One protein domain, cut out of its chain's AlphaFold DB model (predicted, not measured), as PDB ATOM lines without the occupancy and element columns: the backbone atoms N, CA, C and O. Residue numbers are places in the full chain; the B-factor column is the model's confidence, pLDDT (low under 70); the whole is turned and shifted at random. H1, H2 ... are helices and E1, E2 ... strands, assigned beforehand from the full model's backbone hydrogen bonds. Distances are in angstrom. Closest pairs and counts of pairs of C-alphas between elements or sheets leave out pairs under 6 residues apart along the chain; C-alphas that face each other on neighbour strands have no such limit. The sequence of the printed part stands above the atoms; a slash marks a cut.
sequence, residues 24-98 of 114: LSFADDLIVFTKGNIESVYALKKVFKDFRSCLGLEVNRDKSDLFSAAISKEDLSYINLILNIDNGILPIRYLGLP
ATOM      1  N   LEU A  24     215.084  70.453 168.229       65.31
ATOM      2  CA  LEU A  24     213.699  70.111 168.576       65.31
ATOM      3  C   LEU A  24     212.769  70.918 167.663       65.31
ATOM      4  O   LEU A  24     212.841  72.145 167.671       65.31
ATOM      5  N   SER A  25     211.941  70.248 166.859       71.19
ATOM      6  CA  SER A  25     211.019  70.892 165.917       71.19
ATOM      7  C   SER A  25     209.575  70.451 166.147       71.19
ATOM      8  O   SER A  25     209.286  69.258 166.265       71.19
ATOM      9  N   PHE A  26     208.657  71.415 166.182       66.69
ATOM     10  CA  PHE A  26     207.217  71.175 166.247       66.69
ATOM     11  C   PHE A  26     206.487  72.294 165.513       66.69
ATOM     12  O   PHE A  26     206.645  73.460 165.860       66.69
ATOM     13  N   ALA A  27     205.675  71.923 164.518       77.50
ATOM     14  CA  ALA A  27     205.018  72.864 163.613       77.50
ATOM     15  C   ALA A  27     206.019  73.900 163.059       77.50
ATOM     16  O   ALA A  27     206.942  73.523 162.336       77.50
ATOM     17  N   ASP A  28     205.845  75.165 163.432       74.00
ATOM     18  CA  ASP A  28     206.640  76.297 162.962       74.00
ATOM     19  C   ASP A  28     207.831  76.636 163.884       74.00
ATOM     20  O   ASP A  28     208.667  77.463 163.517       74.00
ATOM     21  N   ASP A  29     207.944  75.995 165.056       77.62
ATOM     22  CA  ASP A  29     208.956  76.319 166.067       77.62
ATOM     23  C   ASP A  29     210.136  75.332 166.038       77.62
ATOM     24  O   ASP A  29     209.976  74.119 166.237       77.62
ATOM     25  N   LEU A  30     211.348  75.869 165.853       78.75
ATOM     26  CA  LEU A  30     212.615  75.132 165.838       78.75
ATOM     27  C   LEU A  30     213.552  75.632 166.945       78.75
ATOM     28  O   LEU A  30     213.924  76.801 166.971       78.75
ATOM     29  N   ILE A  31     214.015  74.724 167.804       81.06
ATOM     30  CA  ILE A  31     215.084  74.983 168.778       81.06
ATOM     31  C   ILE A  31     216.368  74.325 168.292       81.06
ATOM     32  O   ILE A  31     216.369  73.140 167.964       81.06
ATOM     33  N   VAL A  32     217.469  75.079 168.291       81.25
ATOM     34  CA  VAL A  32     218.790  74.616 167.857       81.25
ATOM     35  C   VAL A  32     219.804  74.706 168.999       81.25
ATOM     36  O   VAL A  32     220.119  75.789 169.478       81.25
ATOM     37  N   PHE A  33     220.367  73.565 169.390       81.25
ATOM     38  CA  PHE A  33     221.473  73.453 170.334       81.25
ATOM     39  C   PHE A  33     222.811  73.420 169.595       81.25
ATOM     40  O   PHE A  33     222.998  72.674 168.636       81.25
ATOM     41  N   THR A  34     223.766  74.215 170.066       80.69
ATOM     42  CA  THR A  34     225.128  74.263 169.533       80.69
ATOM     43  C   THR A  34     226.134  74.393 170.674       80.69
ATOM     44  O   THR A  34     225.791  74.855 171.760       80.69
ATOM     45  N   LYS A  35     227.387  73.988 170.439       77.81
ATOM     46  CA  LYS A  35     228.468  74.016 171.441       77.81
ATOM     47  C   LYS A  35     228.837  75.443 171.880       77.81
ATOM     48  O   LYS A  35     229.549  75.606 172.863       77.81
ATOM     49  N   GLY A  36     228.377  76.464 171.155       75.50
ATOM     50  CA  GLY A  36     228.597  77.869 171.503       75.50
ATOM     51  C   GLY A  36     230.019  78.357 171.228       75.50
ATOM     52  O   GLY A  36     230.391  79.427 171.685       75.50
ATOM     53  N   ASN A  37     230.825  77.598 170.477       81.88
ATOM     54  CA  ASN A  37     232.100  78.095 169.965       81.88
ATOM     55  C   ASN A  37     231.902  78.771 168.596       81.88
ATOM     56  O   ASN A  37     230.938  78.493 167.879       81.88
ATOM     57  N   ILE A  38     232.836  79.638 168.213       83.75
ATOM     58  CA  ILE A  38     232.738  80.446 166.989       83.75
ATOM     59  C   ILE A  38     232.557  79.574 165.734       83.75
ATOM     60  O   ILE A  38     231.711  79.866 164.891       83.75
ATOM     61  N   GLU A  39     233.303  78.474 165.629       85.56
ATOM     62  CA  GLU A  39     233.227  77.547 164.493       85.56
ATOM     63  C   GLU A  39     231.822  76.941 164.335       85.56
ATOM     64  O   GLU A  39     231.248  76.970 163.244       85.56
ATOM     65  N   SER A  40     231.225  76.469 165.432       84.00
ATOM     66  CA  SER A  40     229.873  75.902 165.434       84.00
ATOM     67  C   SER A  40     228.805  76.930 165.057       84.00
ATOM     68  O   SER A  40     227.816  76.590 164.410       84.00
ATOM     69  N   VAL A  41     229.016  78.202 165.400       86.62
ATOM     70  CA  VAL A  41     228.098  79.296 165.065       86.62
ATOM     71  C   VAL A  41     228.202  79.682 163.591       86.62
ATOM     72  O   VAL A  41     227.178  79.905 162.943       86.62
ATOM     73  N   TYR A  42     229.404  79.683 163.012       86.38
ATOM     74  CA  TYR A  42     229.565  79.842 161.563       86.38
ATOM     75  C   TYR A  42     228.957  78.675 160.782       86.38
ATOM     76  O   TYR A  42     228.304  78.903 159.759       86.38
ATOM     77  N   ALA A  43     229.117  77.444 161.271       85.56
ATOM     78  CA  ALA A  43     228.455  76.280 160.692       85.56
ATOM     79  C   ALA A  43     226.926  76.432 160.740       85.56
ATOM     80  O   ALA A  43     226.265  76.248 159.718       85.56
ATOM     81  N   LEU A  44     226.369  76.868 161.875       85.69
ATOM     82  CA  LEU A  44     224.934  77.125 162.018       85.69
ATOM     83  C   LEU A  44     224.434  78.201 161.041       85.69
ATOM     84  O   LEU A  44     223.432  78.010 160.355       85.69
ATOM     85  N   LYS A  45     225.171  79.308 160.903       86.12
ATOM     86  CA  LYS A  45     224.853  80.361 159.927       86.12
ATOM     87  C   LYS A  45     224.842  79.835 158.492       86.12
ATOM     88  O   LYS A  45     223.984  80.229 157.700       86.12
ATOM     89  N   LYS A  46     225.782  78.951 158.146       86.12
ATOM     90  CA  LYS A  46     225.817  78.302 156.832       86.12
ATOM     91  C   LYS A  46     224.583  77.425 156.623       86.12
ATOM     92  O   LYS A  46     223.942  77.555 155.588       86.12
ATOM     93  N   VAL A  47     224.199  76.631 157.622       85.12
ATOM     94  CA  VAL A  47     222.982  75.807 157.566       85.12
ATOM     95  C   VAL A  47     221.741  76.667 157.319       85.12
ATOM     96  O   VAL A  47     220.954  76.336 156.440       85.12
ATOM     97  N   PHE A  48     221.581  77.804 158.003       83.88
ATOM     98  CA  PHE A  48     220.456  78.715 157.743       83.88
ATOM     99  C   PHE A  48     220.480  79.318 156.334       83.88
ATOM    100  O   PHE A  48     219.432  79.475 155.707       83.88
ATOM    101  N   LYS A  49     221.667  79.629 155.806       84.25
ATOM    102  CA  LYS A  49     221.815  80.108 154.427       84.25
ATOM    103  C   LYS A  49     221.426  79.032 153.411       84.25
ATOM    104  O   LYS A  49     220.713  79.333 152.456       84.25
ATOM    105  N   ASP A  50     221.872  77.801 153.624       81.69
ATOM    106  CA  ASP A  50     221.574  76.671 152.746       81.69
ATOM    107  C   ASP A  50     220.078  76.322 152.819       81.69
ATOM    108  O   ASP A  50     219.434  76.153 151.787       81.69
ATOM    109  N   PHE A  51     219.488  76.342 154.018       80.88
ATOM    110  CA  PHE A  51     218.048  76.184 154.234       80.88
ATOM    111  C   PHE A  51     217.237  77.219 153.447       80.88
ATOM    112  O   PHE A  51     216.311  76.857 152.718       80.88
ATOM    113  N   ARG A  52     217.645  78.492 153.504       82.88
ATOM    114  CA  ARG A  52     217.046  79.560 152.696       82.88
ATOM    115  C   ARG A  52     217.193  79.313 151.203       82.88
ATOM    116  O   ARG A  52     216.242  79.536 150.462       82.88
ATOM    117  N   SER A  53     218.359  78.864 150.752       80.12
ATOM    118  CA  SER A  53     218.591  78.598 149.332       80.12
ATOM    119  C   SER A  53     217.756  77.429 148.808       80.12
ATOM    120  O   SER A  53     217.332  77.462 147.657       80.12
ATOM    121  N   CYS A  54     217.541  76.397 149.625       76.38
ATOM    122  CA  CYS A  54     216.829  75.187 149.223       76.38
ATOM    123  C   CYS A  54     215.307  75.331 149.330       76.38
ATOM    124  O   CYS A  54     214.591  74.828 148.469       76.38
ATOM    125  N   LEU A  55     214.813  75.990 150.382       80.44
ATOM    126  CA  LEU A  55     213.380  76.059 150.693       80.44
ATOM    127  C   LEU A  55     212.773  77.450 150.487       80.44
ATOM    128  O   LEU A  55     211.561  77.605 150.599       80.44
ATOM    129  N   GLY A  56     213.589  78.474 150.224       81.75
ATOM    130  CA  GLY A  56     213.130  79.864 150.133       81.75
ATOM    131  C   GLY A  56     212.697  80.465 151.476       81.75
ATOM    132  O   GLY A  56     212.165  81.571 151.501       81.75
ATOM    133  N   LEU A  57     212.915  79.752 152.584       79.44
ATOM    134  CA  LEU A  57     212.490  80.142 153.927       79.44
ATOM    135  C   LEU A  57     213.619  80.845 154.683       79.44
ATOM    136  O   LEU A  57     214.775  80.435 154.627       79.44
ATOM    137  N   GLU A  58     213.288  81.895 155.425       82.94
ATOM    138  CA  GLU A  58     214.244  82.654 156.231       82.94
ATOM    139  C   GLU A  58     213.898  82.544 157.719       82.94
ATOM    140  O   GLU A  58     212.729  82.466 158.094       82.94
ATOM    141  N   VAL A  59     214.928  82.532 158.569       82.50
ATOM    142  CA  VAL A  59     214.756  82.570 160.025       82.50
ATOM    143  C   VAL A  59     214.101  83.897 160.404       82.50
ATOM    144  O   VAL A  59     214.630  84.967 160.097       82.50
ATOM    145  N   ASN A  60     212.955  83.830 161.080       84.88
ATOM    146  CA  ASN A  60     212.264  85.017 161.565       84.88
ATOM    147  C   ASN A  60     212.974  85.549 162.813       84.88
ATOM    148  O   ASN A  60     212.802  85.003 163.901       84.88
ATOM    149  N   ARG A  61     213.758  86.613 162.647       82.94
ATOM    150  CA  ARG A  61     214.554  87.220 163.723       82.94
ATOM    151  C   ARG A  61     213.702  87.787 164.854       82.94
ATOM    152  O   ARG A  61     214.106  87.661 165.996       82.94
ATOM    153  N   ASP A  62     212.512  88.300 164.552       82.44
ATOM    154  CA  ASP A  62     211.603  88.875 165.553       82.44
ATOM    155  C   ASP A  62     210.950  87.801 166.439       82.44
ATOM    156  O   ASP A  62     210.394  88.101 167.492       82.44
ATOM    157  N   LYS A  63     210.975  86.541 165.987       83.25
ATOM    158  CA  LYS A  63     210.461  85.373 166.717       83.25
ATOM    159  C   LYS A  63     211.564  84.425 167.186       83.25
ATOM    160  O   LYS A  63     211.259  83.369 167.731       83.25
ATOM    161  N   SER A  64     212.821  84.754 166.905       85.94
ATOM    162  CA  SER A  64     213.964  83.916 167.250       85.94
ATOM    163  C   SER A  64     214.724  84.561 168.389       85.94
ATOM    164  O   SER A  64     215.040  85.742 168.324       85.94
ATOM    165  N   ASP A  65     215.091  83.753 169.372       87.06
ATOM    166  CA  ASP A  65     215.879  84.179 170.519       87.06
ATOM    167  C   ASP A  65     217.121  83.293 170.656       87.06
ATOM    168  O   ASP A  65     217.055  82.063 170.525       87.06
ATOM    169  N   LEU A  66     218.264  83.911 170.946       86.38
ATOM    170  CA  LEU A  66     219.489  83.216 171.312       86.38
ATOM    171  C   LEU A  66     219.531  83.024 172.828       86.38
ATOM    172  O   LEU A  66     219.489  83.982 173.598       86.38
ATOM    173  N   PHE A  67     219.701  81.776 173.254       83.94
ATOM    174  CA  PHE A  67     219.904  81.429 174.656       83.94
ATOM    175  C   PHE A  67     221.288  80.827 174.840       83.94
ATOM    176  O   PHE A  67     221.753  80.033 174.020       83.94
ATOM    177  N   SER A  68     221.943  81.174 175.942       79.62
ATOM    178  CA  SER A  68     223.246  80.621 176.279       79.62
ATOM    179  C   SER A  68     223.333  80.238 177.748       79.62
ATOM    180  O   SER A  68     222.683  80.820 178.616       79.62
ATOM    181  N   ALA A  69     224.164  79.240 178.017       75.31
ATOM    182  CA  ALA A  69     224.559  78.841 179.353       75.31
ATOM    183  C   ALA A  69     226.071  78.608 179.335       75.31
ATOM    184  O   ALA A  69     226.579  77.954 178.428       75.31
ATOM    185  N   ALA A  70     226.780  79.144 180.330       79.31
ATOM    186  CA  ALA A  70     228.227  78.969 180.494       79.31
ATOM    187  C   ALA A  70     229.104  79.483 179.324       79.31
ATOM    188  O   ALA A  70     230.129  78.880 179.012       79.31
ATOM    189  N   ILE A  71     228.736  80.613 178.711       81.56
ATOM    190  CA  ILE A  71     229.562  81.339 177.731       81.56
ATOM    191  C   ILE A  71     229.941  82.732 178.261       81.56
ATOM    192  O   ILE A  71     229.206  83.311 179.065       81.56
ATOM    193  N   SER A  72     231.086  83.270 177.827       85.75
ATOM    194  CA  SER A  72     231.489  84.646 178.138       85.75
ATOM    195  C   SER A  72     230.546  85.664 177.476       85.75
ATOM    196  O   SER A  72     229.901  85.375 176.462       85.75
ATOM    197  N   LYS A  73     230.444  86.875 178.041       84.50
ATOM    198  CA  LYS A  73     229.598  87.934 177.459       84.50
ATOM    199  C   LYS A  73     230.161  88.422 176.125       84.50
ATOM    200  O   LYS A  73     229.401  88.816 175.241       84.50
ATOM    201  N   GLU A  74     231.479  88.388 175.989       87.69
ATOM    202  CA  GLU A  74     232.220  88.780 174.798       87.69
ATOM    203  C   GLU A  74     231.920  87.821 173.640       87.69
ATOM    204  O   GLU A  74     231.509  88.264 172.565       87.69
ATOM    205  N   ASP A  75     232.023  86.511 173.882       85.94
ATOM    206  CA  ASP A  75     231.714  85.494 172.875       85.94
ATOM    207  C   ASP A  75     230.232  85.531 172.502       85.94
ATOM    208  O   ASP A  75     229.890  85.501 171.323       85.94
ATOM    209  N   LEU A  76     229.335  85.678 173.480       86.31
ATOM    210  CA  LEU A  76     227.904  85.829 173.214       86.31
ATOM    211  C   LEU A  76     227.608  87.060 172.349       86.31
ATOM    212  O   LEU A  76     226.814  86.979 171.413       86.31
ATOM    213  N   SER A  77     228.261  88.194 172.607       87.06
ATOM    214  CA  SER A  77     228.109  89.400 171.781       87.06
ATOM    215  C   SER A  77     228.576  89.156 170.343       87.06
ATOM    216  O   SER A  77     227.918  89.576 169.390       87.06
ATOM    217  N   TYR A  78     229.670  88.411 170.167       89.12
ATOM    218  CA  TYR A  78     230.174  88.029 168.849       89.12
ATOM    219  C   TYR A  78     229.231  87.061 168.118       89.12
ATOM    220  O   TYR A  78     228.977  87.213 166.923       89.12
ATOM    221  N   ILE A  79     228.648  86.099 168.833       88.12
ATOM    222  CA  ILE A  79     227.666  85.155 168.284       88.12
ATOM    223  C   ILE A  79     226.401  85.883 167.829       88.12
ATOM    224  O   ILE A  79     225.920  85.624 166.722       88.12
ATOM    225  N   ASN A  80     225.906  86.831 168.628       87.19
ATOM    226  CA  ASN A  80     224.781  87.684 168.243       87.19
ATOM    227  C   ASN A  80     225.090  88.479 166.975       87.19
ATOM    228  O   ASN A  80     224.256  88.533 166.079       87.19
ATOM    229  N   LEU A  81     226.304  89.019 166.837       89.44
ATOM    230  CA  LEU A  81     226.716  89.718 165.617       89.44
ATOM    231  C   LEU A  81     226.738  88.789 164.388       89.44
ATOM    232  O   LEU A  81     226.385  89.201 163.282       89.44
ATOM    233  N   ILE A  82     227.145  87.526 164.557       87.75
ATOM    234  CA  ILE A  82     227.183  86.556 163.456       87.75
ATOM    235  C   ILE A  82     225.768  86.155 163.023       87.75
ATOM    236  O   ILE A  82     225.492  86.147 161.817       87.75
ATOM    237  N   LEU A  83     224.907  85.783 163.971       85.94
ATOM    238  CA  LEU A  83     223.569  85.244 163.701       85.94
ATOM    239  C   LEU A  83     222.521  86.339 163.465       85.94
ATOM    240  O   LEU A  83     221.557  86.101 162.739       85.94
ATOM    241  N   ASN A  84     222.749  87.535 164.007       88.75
ATOM    242  CA  ASN A  84     221.827  88.667 164.007       88.75
ATOM    243  C   ASN A  84     220.451  88.289 164.588       88.75
ATOM    244  O   ASN A  84     219.415  88.521 163.961       88.75
ATOM    245  N   ILE A  85     220.486  87.647 165.754       87.50
ATOM    246  CA  ILE A  85     219.346  87.228 166.576       87.50
ATOM    247  C   ILE A  85     219.537  87.891 167.941       87.50
ATOM    248  O   ILE A  85     220.680  88.025 168.379       87.50
ATOM    249  N   ASP A  86     218.454  88.318 168.583       86.38
ATOM    250  CA  ASP A  86     218.522  88.947 169.900       86.38
ATOM    251  C   ASP A  86     218.675  87.910 171.022       86.38
ATOM    252  O   ASP A  86     218.368  86.727 170.870       86.38
ATOM    253  N   ASN A  87     219.186  88.347 172.175       85.00
ATOM    254  CA  ASN A  87     219.305  87.466 173.335       85.00
ATOM    255  C   ASN A  87     217.956  87.306 174.028       85.00
ATOM    256  O   ASN A  87     217.384  88.286 174.509       85.00
ATOM    257  N   GLY A  88     217.527  86.060 174.183       82.62
ATOM    258  CA  GLY A  88     216.364  85.722 174.984       82.62
ATOM    259  C   GLY A  88     216.675  85.648 176.478       82.62
ATOM    260  O   GLY A  88     217.825  85.532 176.916       82.62
ATOM    261  N   ILE A  89     215.615  85.662 177.284       76.56
ATOM    262  CA  ILE A  89     215.685  85.523 178.742       76.56
ATOM    263  C   ILE A  89     215.164  84.136 179.139       76.56
ATOM    264  O   ILE A  89     214.084  83.722 178.727       76.56
ATOM    265  N   LEU A  90     215.930  83.410 179.955       70.88
ATOM    266  CA  LEU A  90     215.493  82.138 180.539       70.88
ATOM    267  C   LEU A  90     214.449  82.368 181.654       70.88
ATOM    268  O   LEU A  90     214.560  83.360 182.376       70.88
ATOM    269  N   PRO A  91     213.502  81.434 181.886       65.62
ATOM    270  CA  PRO A  91     213.339  80.124 181.240       65.62
ATOM    271  C   PRO A  91     212.542  80.181 179.925       65.62
ATOM    272  O   PRO A  91     211.537  80.880 179.824       65.62
ATOM    273  N   ILE A  92     212.952  79.379 178.935       70.44
ATOM    274  CA  ILE A  92     212.259  79.268 177.640       70.44
ATOM    275  C   ILE A  92     210.935  78.536 177.852       70.44
ATOM    276  O   ILE A  92     210.902  77.525 178.550       70.44
ATOM    277  N   ARG A  93     209.848  78.990 177.225       67.69
ATOM    278  CA  ARG A  93     208.613  78.202 177.114       67.69
ATOM    279  C   ARG A  93     208.545  77.576 175.730       67.69
ATOM    280  O   ARG A  93     208.528  78.298 174.743       67.69
ATOM    281  N   TYR A  94     208.461  76.254 175.664       70.69
ATOM    282  CA  TYR A  94     208.223  75.526 174.420       70.69
ATOM    283  C   TYR A  94     206.960  74.694 174.584       70.69
ATOM    284  O   TYR A  94     206.856  73.896 175.517       70.69
ATOM    285  N   LEU A  95     205.966  74.942 173.726       69.25
ATOM    286  CA  LEU A  95     204.635  74.324 173.815       69.25
ATOM    287  C   LEU A  95     203.944  74.545 175.176       69.25
ATOM    288  O   LEU A  95     203.255  73.672 175.694       69.25
ATOM    289  N   GLY A  96     204.155  75.715 175.788       66.19
ATOM    290  CA  GLY A  96     203.584  76.066 177.094       66.19
ATOM    291  C   GLY A  96     204.333  75.497 178.305       66.19
ATOM    292  O   GLY A  96     204.048  75.905 179.432       66.19
ATOM    293  N   LEU A  97     205.333  74.636 178.095       66.56
ATOM    294  CA  LEU A  97     206.143  74.047 179.159       66.56
ATOM    295  C   LEU A  97     207.466  74.806 179.334       66.56
ATOM    296  O   LEU A  97     208.111  75.139 178.336       66.56
ATOM    297  N   PRO A  98     207.903  75.082 180.576       62.69
ATOM    298  CA  PRO A  98     209.218  75.656 180.815       62.69
ATOM    299  C   PRO A  98     210.308  74.632 180.463       62.69
ATOM    300  O   PRO A  98     210.459  73.604 181.125       62.69
TER     301      PRO A  98
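Overview. This is residues 24 to 98 of the 114 residues of the protein "Reverse transcriptase domain-containing protein" of Macleaya cordata (UniProt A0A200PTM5). Two helices, the long H1 and the shorter H2, lie side by side over part of their lengths and run the same way, and on one side of this pair are a small strand hairpin, E1 and E2, and loops. The long link of residues 56 to 72 runs back from the end of H1 to the start of H2, and the short strand E3 with the last residues lies on the side away from the helices. The printed part has 75 residues with two named helices and three named strands, in the order E1, E2, H1, H2, E3; E1 and E2 make an antiparallel sheet of two strands, and the class is mixed, helices and strands. The whole is compact and rounded, with a radius of gyration of the C-alphas of 12.7 A and spans of 34 by 31 by 20 A.

Along the chain. E1 is residues 24 to 26, with C-alpha 24 at (213.699, 70.111, 168.576). E2 is residues 29 to 32, 10.1 A from first to last C-alpha. H1 is residues 38 to 55, the longest helix, 25.7 A from C-alpha 38 at (232.738, 80.446, 166.989) to C-alpha 55. H2 is residues 73 to 83 and measures 15.3 A. E3 is residues 92 to 94, ending with C-alpha 94 at (208.223, 75.526, 174.420).

Arrangement. E1 and E2 form a hairpin, antiparallel at 175 degrees between their directions. N 24 and O 31 are 3.0 A apart and N 31 and O 24 are 2.8 A apart, both within hydrogen-bond range. H1 touches H2 with residues 38 to 45 alone; the closest C-alphas are those of Lys 45 and Leu 83, 6.3 A apart. The lines of H1 and H2 stand at a shallow tilt of 20 degrees, and they run the same way. In both H1 and H2 every O i to N i+4 pair is within hydrogen-bond range. Residues 65 to 66 pair in parallel with residues 86 to 87. E3 pairs with no named strand, but residues 93 to 94 of E3 pair antiparallel with residues 97 to 98. E3 is apart from H1 and from H2, and only just apart from E2, with closest C-alphas 8.4 A apart. E1 is apart from both helices.

Size, cuts and confidence. The C-alphas of Leu 55 and Ser 72, the two farthest apart, are 34.0 A apart. The printed part has no cut. The link from H1 to H2, 17 residues, is long; the links E1 to E2 and E2 to H1 are tight, and H2 to E3 is short. The mean pLDDT of the printed part is 80.8, and residues 24, 26, 91, 93 and 95 to 98 are under 70.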